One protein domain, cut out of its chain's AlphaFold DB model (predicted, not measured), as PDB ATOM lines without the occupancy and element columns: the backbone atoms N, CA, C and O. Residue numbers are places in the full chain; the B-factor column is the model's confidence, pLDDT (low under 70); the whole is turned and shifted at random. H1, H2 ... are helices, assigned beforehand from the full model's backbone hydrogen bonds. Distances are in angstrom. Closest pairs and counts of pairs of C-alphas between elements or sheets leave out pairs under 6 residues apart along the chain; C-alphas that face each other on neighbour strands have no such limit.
ATOM      1  N   SER A  55     -25.761  86.350  34.200       89.56
ATOM      2  CA  SER A  55     -25.582  84.960  34.591       89.56
ATOM      3  C   SER A  55     -25.159  84.832  36.057       89.56
ATOM      4  O   SER A  55     -24.579  85.738  36.657       89.56
ATOM      5  N   HIS A  56     -25.361  83.635  36.619       89.75
ATOM      6  CA  HIS A  56     -24.854  83.246  37.944       89.75
ATOM      7  C   HIS A  56     -23.384  83.638  38.165       89.75
ATOM      8  O   HIS A  56     -23.018  84.157  39.219       89.75
ATOM      9  N   THR A  57     -22.547  83.415  37.151       91.62
ATOM     10  CA  THR A  57     -21.113  83.690  37.221       91.62
ATOM     11  C   THR A  57     -20.819  85.186  37.268       91.62
ATOM     12  O   THR A  57     -19.972  85.606  38.051       91.62
ATOM     13  N   GLU A  58     -21.538  86.002  36.497       91.06
ATOM     14  CA  GLU A  58     -21.368  87.459  36.523       91.06
ATOM     15  C   GLU A  58     -21.848  88.065  37.843       91.06
ATOM     16  O   GLU A  58     -21.178  88.947  38.384       91.06
ATOM     17  N   PHE A  59     -22.951  87.560  38.408       91.25
ATOM     18  CA  PHE A  59     -23.369  87.938  39.761       91.25
ATOM     19  C   PHE A  59     -22.303  87.589  40.797       91.25
ATOM     20  O   PHE A  59     -21.970  88.425  41.636       91.25
ATOM     21  N   PHE A  60     -21.739  86.381  40.723       93.19
ATOM     22  CA  PHE A  60     -20.693  85.951  41.645       93.19
ATOM     23  C   PHE A  60     -19.462  86.851  41.555       93.19
ATOM     24  O   PHE A  60     -18.990  87.310  42.583       93.19
ATOM     25  N   ILE A  61     -18.966  87.140  40.348       90.00
ATOM     26  CA  ILE A  61     -17.788  87.997  40.137       90.00
ATOM     27  C   ILE A  61     -18.016  89.395  40.733       90.00
ATOM     28  O   ILE A  61     -17.152  89.921  41.433       90.00
ATOM     29  N   ARG A  62     -19.203  89.979  40.522       90.69
ATOM     30  CA  ARG A  62     -19.568  91.290  41.090       90.69
ATOM     31  C   ARG A  62     -19.687  91.275  42.616       90.69
ATOM     32  O   ARG A  62     -19.356  92.265  43.257       90.69
ATOM     33  N   LEU A  63     -20.155  90.181  43.214       90.44
ATOM     34  CA  LEU A  63     -20.163  90.038  44.674       90.44
ATOM     35  C   LEU A  63     -18.753  89.792  45.213       90.44
ATOM     36  O   LEU A  63     -18.372  90.381  46.217       90.44
ATOM     37  N   ALA A  64     -17.957  88.975  44.529       89.56
ATOM     38  CA  ALA A  64     -16.584  88.667  44.906       89.56
ATOM     39  C   ALA A  64     -15.697  89.921  44.954       89.56
ATOM     40  O   ALA A  64     -14.758  89.948  45.739       89.56
ATOM     41  N   SER A  65     -16.014  90.975  44.188       88.38
ATOM     42  CA  SER A  65     -15.301  92.256  44.279       88.38
ATOM     43  C   SER A  65     -15.581  93.058  45.556       88.38
ATOM     44  O   SER A  65     -14.918  94.065  45.784       88.38
ATOM     45  N   LEU A  66     -16.544  92.645  46.390       88.00
ATOM     46  CA  LEU A  66     -16.819  93.280  47.687       88.00
ATOM     47  C   LEU A  66     -15.795  92.896  48.770       88.00
ATOM     48  O   LEU A  66     -15.811  93.482  49.852       88.00
ATOM     49  N   SER A  67     -14.925  91.915  48.507       88.69
ATOM     50  CA  SER A  67     -13.900  91.455  49.444       88.69
ATOM     51  C   SER A  67     -12.592  91.107  48.731       88.69
ATOM     52  O   SER A  67     -12.514  91.027  47.506       88.69
ATOM     53  N   GLN A  68     -11.541  90.862  49.513       86.56
ATOM     54  CA  GLN A  68     -10.257  90.392  48.985       86.56
ATOM     55  C   GLN A  68     -10.169  88.863  48.896       86.56
ATOM     56  O   GLN A  68      -9.144  88.326  48.473       86.56
ATOM     57  N   LYS A  69     -11.242  88.144  49.265       89.31
ATOM     58  CA  LYS A  69     -11.224  86.687  49.439       89.31
ATOM     59  C   LYS A  69     -10.712  85.961  48.196       89.31
ATOM     60  O   LYS A  69      -9.932  85.017  48.303       89.31
ATOM     61  N   TYR A  70     -11.142  86.431  47.027       89.31
ATOM     62  CA  TYR A  70     -10.915  85.816  45.722       89.31
ATOM     63  C   TYR A  70      -9.841  86.528  44.885       89.31
ATOM     64  O   TYR A  70      -9.950  86.557  43.656       89.31
ATOM     65  N   LEU A  71      -8.833  87.125  45.533       84.69
ATOM     66  CA  LEU A  71      -7.762  87.864  44.853       84.69
ATOM     67  C   LEU A  71      -6.389  87.200  44.985       84.69
ATOM     68  O   LEU A  71      -5.748  86.928  43.974       84.69
ATOM     69  N   ASN A  72      -5.927  86.960  46.214       81.88
ATOM     70  CA  ASN A  72      -4.510  86.713  46.499       81.88
ATOM     71  C   ASN A  72      -4.220  85.441  47.313       81.88
ATOM     72  O   ASN A  72      -3.111  85.284  47.814       81.88
ATOM     73  N   LYS A  73      -5.194  84.542  47.458       87.50
ATOM     74  CA  LYS A  73      -5.045  83.288  48.209       87.50
ATOM     75  C   LYS A  73      -5.596  82.104  47.432       87.50
ATOM     76  O   LYS A  73      -6.485  82.258  46.591       87.50
ATOM     77  N   ALA A  74      -5.076  80.918  47.734       89.12
ATOM     78  CA  ALA A  74      -5.629  79.669  47.236       89.12
ATOM     79  C   ALA A  74      -6.928  79.347  47.989       89.12
ATOM     80  O   ALA A  74      -7.079  79.684  49.163       89.12
ATOM     81  N   ILE A  75      -7.894  78.716  47.322       90.88
ATOM     82  CA  ILE A  75      -9.219  78.446  47.885       90.88
ATOM     83  C   ILE A  75      -9.592  76.990  47.680       90.88
ATOM     84  O   ILE A  75      -9.503  76.446  46.577       90.88
ATOM     85  N   CYS A  76     -10.076  76.363  48.749       88.69
ATOM     86  CA  CYS A  76     -10.650  75.031  48.641       88.69
ATOM     87  C   CYS A  76     -12.003  75.094  47.912       88.69
ATOM     88  O   CYS A  76     -12.892  75.813  48.368       88.69
ATOM     89  N   PRO A  77     -12.217  74.307  46.844       84.44
ATOM     90  CA  PRO A  77     -13.473  74.329  46.093       84.44
ATOM     91  C   PRO A  77     -14.688  73.794  46.866       84.44
ATOM     92  O   PRO A  77     -15.806  74.035  46.429       84.44
ATOM     93  N   ASN A  78     -14.481  73.090  47.987       84.94
ATOM     94  CA  ASN A  78     -15.563  72.499  48.782       84.94
ATOM     95  C   ASN A  78     -15.897  73.340  50.018       84.94
ATOM     96  O   ASN A  78     -17.047  73.696  50.246       84.94
ATOM     97  N   CYS A  79     -14.902  73.684  50.843       86.19
ATOM     98  CA  CYS A  79     -15.154  74.471  52.057       86.19
ATOM     99  C   CYS A  79     -14.944  75.977  51.879       86.19
ATOM    100  O   CYS A  79     -15.300  76.735  52.778       86.19
ATOM    101  N   PHE A  80     -14.388  76.422  50.746       87.69
ATOM    102  CA  PHE A  80     -14.145  77.834  50.422       87.69
ATOM    103  C   PHE A  80     -13.257  78.565  51.438       87.69
ATOM    104  O   PHE A  80     -13.287  79.795  51.525       87.69
ATOM    105  N   ARG A  81     -12.461  77.813  52.207       88.38
ATOM    106  CA  ARG A  81     -11.421  78.369  53.074       88.38
ATOM    107  C   ARG A  81     -10.231  78.812  52.237       88.38
ATOM    108  O   ARG A  81      -9.917  78.179  51.225       88.38
ATOM    109  N   GLN A  82      -9.607  79.890  52.690       89.50
ATOM    110  CA  GLN A  82      -8.386  80.420  52.110       89.50
ATOM    111  C   GLN A  82      -7.157  79.696  52.661       89.50
ATOM    112  O   GLN A  82      -7.132  79.311  53.830       89.50
ATOM    113  N   TYR A  83      -6.145  79.572  51.813       88.44
ATOM    114  CA  TYR A  83      -4.847  78.975  52.093       88.44
ATOM    115  C   TYR A  83      -3.752  79.828  51.454       88.44
ATOM    116  O   TYR A  83      -4.007  80.552  50.483       88.44
ATOM    117  N   GLU A  84      -2.541  79.750  52.000       87.19
ATOM    118  CA  GLU A  84      -1.403  80.469  51.433       87.19
ATOM    119  C   GLU A  84      -1.011  79.894  50.064       87.19
ATOM    120  O   GLU A  84      -1.218  78.714  49.763       87.19
ATOM    121  N   ILE A  85      -0.464  80.756  49.205       77.94
ATOM    122  CA  ILE A  85      -0.047  80.367  47.856       77.94
ATOM    123  C   ILE A  85       1.112  79.369  47.972       77.94
ATOM    124  O   ILE A  85       2.141  79.670  48.571       77.94
ATOM    125  N   GLY A  86       0.940  78.181  47.389       76.56
ATOM    126  CA  GLY A  86       1.897  77.071  47.475       76.56
ATOM    127  C   GLY A  86       1.337  75.842  48.188       76.56
ATOM    128  O   GLY A  86       1.770  74.723  47.902       76.56
ATOM    129  N   GLU A  87       0.318  76.009  49.033       84.44
ATOM    130  CA  GLU A  87      -0.456  74.872  49.515       84.44
ATOM    131  C   GLU A  87      -1.249  74.258  48.358       84.44
ATOM    132  O   GLU A  87      -1.888  74.959  47.572       84.44
ATOM    133  N   GLN A  88      -1.218  72.929  48.246       83.62
ATOM    134  CA  GLN A  88      -1.912  72.224  47.163       83.62
ATOM    135  C   GLN A  88      -3.192  71.527  47.614       83.62
ATOM    136  O   GLN A  88      -4.070  71.285  46.790       83.62
ATOM    137  N   HIS A  89      -3.330  71.237  48.909       87.69
ATOM    138  CA  HIS A  89      -4.415  70.414  49.432       87.69
ATOM    139  C   HIS A  89      -5.101  71.079  50.618       87.69
ATOM    140  O   HIS A  89      -4.460  71.639  51.503       87.69
ATOM    141  N   CYS A  90      -6.425  70.963  50.661       87.25
ATOM    142  CA  CYS A  90      -7.209  71.371  51.818       87.25
ATOM    143  C   CYS A  90      -6.940  70.445  53.015       87.25
ATOM    144  O   CYS A  90      -7.207  69.250  52.944       87.25
ATOM    145  N   GLN A  91      -6.494  71.009  54.138       85.31
ATOM    146  CA  GLN A  91      -6.182  70.259  55.367       85.31
ATOM    147  C   GLN A  91      -7.424  69.759  56.136       85.31
ATOM    148  O   GLN A  91      -7.298  69.040  57.122       85.31
ATOM    149  N   ILE A  92      -8.630  70.171  55.729       86.00
ATOM    150  CA  ILE A  92      -9.884  69.923  56.469       86.00
ATOM    151  C   ILE A  92     -10.853  69.037  55.689       86.00
ATOM    152  O   ILE A  92     -11.569  68.233  56.278       86.00
ATOM    153  N   CYS A  93     -10.920  69.191  54.369       84.12
ATOM    154  CA  CYS A  93     -11.807  68.385  53.541       84.12
ATOM    155  C   CYS A  93     -11.088  67.110  53.105       84.12
ATOM    156  O   CYS A  93     -10.175  67.174  52.284       84.12
ATOM    157  N   SER A  94     -11.546  65.958  53.591       69.12
ATOM    158  CA  SER A  94     -11.069  64.655  53.126       69.12
ATOM    159  C   SER A  94     -11.422  64.437  51.646       69.12
ATOM    160  O   SER A  94     -12.545  64.730  51.241       69.12
ATOM    161  N   ILE A  95     -10.470  63.873  50.885       58.06
ATOM    162  CA  ILE A  95     -10.477  63.537  49.438       58.06
ATOM    163  C   ILE A  95      -9.967  64.668  48.525       58.06
ATOM    164  O   ILE A  95     -10.647  65.671  48.377       58.06
ATOM    165  N   ASN A  96      -8.797  64.460  47.890       59.41
ATOM    166  CA  ASN A  96      -8.269  65.063  46.640       59.41
ATOM    167  C   ASN A  96      -8.755  66.472  46.227       59.41
ATOM    168  O   ASN A  96      -8.960  66.762  45.047       59.41
ATOM    169  N   ASN A  97      -8.908  67.383  47.188       70.38
ATOM    170  CA  ASN A  97      -9.335  68.751  46.922       70.38
ATOM    171  C   ASN A  97      -8.112  69.603  46.638       70.38
ATOM    172  O   ASN A  97      -7.595  70.278  47.533       70.38
ATOM    173  N   ILE A  98      -7.672  69.541  45.383       82.69
ATOM    174  CA  ILE A  98      -6.669  70.457  44.857       82.69
ATOM    175  C   ILE A  98      -7.218  71.874  45.011       82.69
ATOM    176  O   ILE A  98      -8.330  72.183  44.565       82.69
ATOM    177  N   LEU A  99      -6.452  72.716  45.696       88.31
ATOM    178  CA  LEU A  99      -6.813  74.108  45.906       88.31
ATOM    179  C   LEU A  99      -6.821  74.846  44.562       88.31
ATOM    180  O   LEU A  99      -5.940  74.667  43.721       88.31
ATOM    181  N   ILE A 100      -7.834  75.680  44.348       87.50
ATOM    182  CA  ILE A 100      -7.879  76.563  43.187       87.50
ATOM    183  C   ILE A 100      -7.069  77.804  43.552       87.50
ATOM    184  O   ILE A 100      -7.289  78.390  44.609       87.50
ATOM    185  N   GLN A 101      -6.169  78.235  42.677       86.50
ATOM    186  CA  GLN A 101      -5.393  79.459  42.862       86.50
ATOM    187  C   GLN A 101      -5.283  80.228  41.541       86.50
ATOM    188  O   GLN A 101      -5.305  79.604  40.471       86.50
ATOM    189  N   PRO A 102      -5.185  81.566  41.582       83.00
ATOM    190  CA  PRO A 102      -4.888  82.349  40.392       83.00
ATOM    191  C   PRO A 102      -3.467  82.034  39.901       83.00
ATOM    192  O   PRO A 102      -2.551  81.858  40.701       83.00
ATOM    193  N   LYS A 103      -3.276  81.947  38.578       80.75
ATOM    194  CA  LYS A 103      -1.945  81.723  37.981       80.75
ATOM    195  C   LYS A 103      -1.032  82.931  38.187       80.75
ATOM    196  O   LYS A 103       0.138  82.773  38.513       80.75
ATOM    197  N   THR A 104      -1.587  84.126  37.998       80.94
ATOM    198  CA  THR A 104      -0.964  85.420  38.280       80.94
ATOM    199  C   THR A 104      -2.009  86.371  38.870       80.94
ATOM    200  O   THR A 104      -3.206  86.086  38.829       80.94
ATOM    201  N   PHE A 105      -1.579  87.525  39.385       80.38
ATOM    202  CA  PHE A 105      -2.485  88.570  39.887       80.38
ATOM    203  C   PHE A 105      -2.991  89.523  38.794       80.38
ATOM    204  O   PHE A 105      -3.574  90.564  39.094       80.38
ATOM    205  N   ASN A 106      -2.781  89.180  37.521       84.31
ATOM    206  CA  ASN A 106      -3.339  89.941  36.413       84.31
ATOM    207  C   ASN A 106      -4.861  89.770  36.364       84.31
ATOM    208  O   ASN A 106      -5.397  88.703  36.667       84.31
ATOM    209  N   ASN A 107      -5.559  90.811  35.907       83.50
ATOM    210  CA  ASN A 107      -7.023  90.850  35.888       83.50
ATOM    211  C   ASN A 107      -7.651  89.642  35.158       83.50
ATOM    212  O   ASN A 107      -8.637  89.076  35.616       83.50
ATOM    213  N   THR A 108      -7.047  89.190  34.056       86.06
ATOM    214  CA  THR A 108      -7.519  88.028  33.283       86.06
ATOM    215  C   THR A 108      -7.456  86.723  34.074       86.06
ATOM    216  O   THR A 108      -8.397  85.928  34.040       86.06
ATOM    217  N   ASP A 109      -6.373  86.509  34.819       83.56
ATOM    218  CA  ASP A 109      -6.163  85.284  35.587       83.56
ATOM    219  C   ASP A 109      -7.040  85.269  36.838       83.56
ATOM    220  O   ASP A 109      -7.663  84.245  37.124       83.56
ATOM    221  N   VAL A 110      -7.181  86.412  37.513       84.81
ATOM    222  CA  VAL A 110      -8.118  86.591  38.633       84.81
ATOM    223  C   VAL A 110      -9.562  86.361  38.176       84.81
ATOM    224  O   VAL A 110     -10.310  85.641  38.836       84.81
ATOM    225  N   LEU A 111      -9.950  86.883  37.011       87.38
ATOM    226  CA  LEU A 111     -11.284  86.657  36.453       87.38
ATOM    227  C   LEU A 111     -11.514  85.176  36.119       87.38
ATOM    228  O   LEU A 111     -12.586  84.632  36.400       87.38
ATOM    229  N   SER A 112     -10.509  84.496  35.559       88.25
ATOM    230  CA  SER A 112     -10.579  83.056  35.277       88.25
ATOM    231  C   SER A 112     -10.704  82.226  36.563       88.25
ATOM    232  O   SER A 112     -11.500  81.283  36.629       88.25
ATOM    233  N   PHE A 113      -9.985  82.632  37.611       88.50
ATOM    234  CA  PHE A 113     -10.019  82.045  38.945       88.50
ATOM    235  C   PHE A 113     -11.408  82.186  39.577       88.50
ATOM    236  O   PHE A 113     -12.031  81.183  39.939       88.50
ATOM    237  N   GLN A 114     -11.945  83.407  39.610       90.69
ATOM    238  CA  GLN A 114     -13.294  83.694  40.103       90.69
ATOM    239  C   GLN A 114     -14.366  82.955  39.298       90.69
ATOM    240  O   GLN A 114     -15.304  82.409  39.874       90.69
ATOM    241  N   THR A 115     -14.208  82.863  37.976       91.44
ATOM    242  CA  THR A 115     -15.124  82.124  37.095       91.44
ATOM    243  C   THR A 115     -15.157  80.631  37.428       91.44
ATOM    244  O   THR A 115     -16.231  80.023  37.433       91.44
ATOM    245  N   ASN A 116     -14.002  80.023  37.716       90.50
ATOM    246  CA  ASN A 116     -13.924  78.614  38.108       90.50
ATOM    247  C   ASN A 116     -14.641  78.376  39.445       90.50
ATOM    248  O   ASN A 116     -15.483  77.482  39.557       90.50
ATOM    249  N   ILE A 117     -14.397  79.246  40.426       90.44
ATOM    250  CA  ILE A 117     -15.067  79.184  41.728       90.44
ATOM    251  C   ILE A 117     -16.574  79.385  41.584       90.44
ATOM    252  O   ILE A 117     -17.339  78.606  42.146       90.44
ATOM    253  N   ALA A 118     -17.017  80.359  40.788       91.12
ATOM    254  CA  ALA A 118     -18.435  80.611  40.549       91.12
ATOM    255  C   ALA A 118     -19.152  79.362  40.013       91.12
ATOM    256  O   ALA A 118     -20.237  79.020  40.479       91.12
ATOM    257  N   LYS A 119     -18.527  78.639  39.072       88.94
ATOM    258  CA  LYS A 119     -19.070  77.382  38.533       88.94
ATOM    259  C   LYS A 119     -19.222  76.306  39.609       88.94
ATOM    260  O   LYS A 119     -20.210  75.583  39.579       88.94
ATOM    261  N   ARG A 120     -18.290  76.211  40.563       86.94
ATOM    262  CA  ARG A 120     -18.381  75.275  41.699       86.94
ATOM    263  C   ARG A 120     -19.459  75.697  42.695       86.94
ATOM    264  O   ARG A 120     -20.296  74.886  43.074       86.94
ATOM    265  N   CYS A 121     -19.483  76.982  43.044       86.44
ATOM    266  CA  CYS A 121     -20.457  77.565  43.965       86.44
ATOM    267  C   CYS A 121     -21.900  77.418  43.467       86.44
ATOM    268  O   CYS A 121     -22.822  77.345  44.275       86.44
ATOM    269  N   ARG A 122     -22.097  77.349  42.145       84.44
ATOM    270  CA  ARG A 122     -23.405  77.175  41.504       84.44
ATOM    271  C   ARG A 122     -24.175  75.952  41.997       84.44
ATOM    272  O   ARG A 122     -25.392  76.035  42.104       84.44
ATOM    273  N   ASN A 123     -23.476  74.867  42.325       79.75
ATOM    274  CA  ASN A 123     -24.105  73.639  42.817       79.75
ATOM    275  C   ASN A 123     -24.605  73.777  44.266       79.75
ATOM    276  O   ASN A 123     -25.488  73.033  44.676       79.75
ATOM    277  N   GLU A 124     -24.054  74.721  45.038       81.50
ATOM    278  CA  GLU A 124     -24.449  74.976  46.430       81.50
ATOM    279  C   GLU A 124     -25.497  76.086  46.543       81.50
ATOM    280  O   GLU A 124     -26.415  76.000  47.357       81.50
ATOM    281  N   TYR A 125     -25.348  77.153  45.755       87.06
ATOM    282  CA  TYR A 125     -26.229  78.311  45.812       87.06
ATOM    283  C   TYR A 125     -26.365  78.987  44.450       87.06
ATOM    284  O   TYR A 125     -25.390  79.429  43.830       87.06
TER     285      TYR A 125
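AT A GLANCE: This is residues 55 to 125 of the 323 residues of the protein "Hypothetical protein" of Rotaria sp. Silwood2 (UniProt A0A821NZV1). Look first for a pair of helices with little else regular: H2, the longer one, is crossed steeply by the short H1, and the long link between them, residues 65 to 106, loops out to the end of the longest axis away from H1. Within these loops a short antiparallel pairing joins residues 74 to 75 with 82 to 83. The printed part has 71 residues, with H1 then H2 along the chain and no named strand; the class is all helix, with 24 residues in named elements. It is compact, with a radius of gyration of the C-alphas of 11.6 A, and spans 31 by 27 by 17 A.

HOW THE PARTS SIT: Begin with H2, residues 107 to 121, which touches H1, residues 56 to 64; their closest C-alphas, those of Ala 118 and Thr 57, are 5.3 A apart. They run opposite ways at a steep tilt of 63 degrees. In H1 and H2 every O i to N i+4 pair is within hydrogen-bond range.

IN THESE COORDINATES: Find C-alpha 107 at (-7.023, 90.850, 35.888); from there H2 runs 20.5 A to C-alpha 121 at (-20.457, 77.565, 43.965). H1 starts at C-alpha 56, (-24.854, 83.246, 37.944), and measures 12.1 A.

THE WHOLE: The C-alphas of Ser 55 and Gln 91, the two farthest apart, are 32.0 A apart. The printed part has no cut, and the link from H1 to H2 is long, with 42 residues. The model's pLDDT is under 70 at residues 94 to 96.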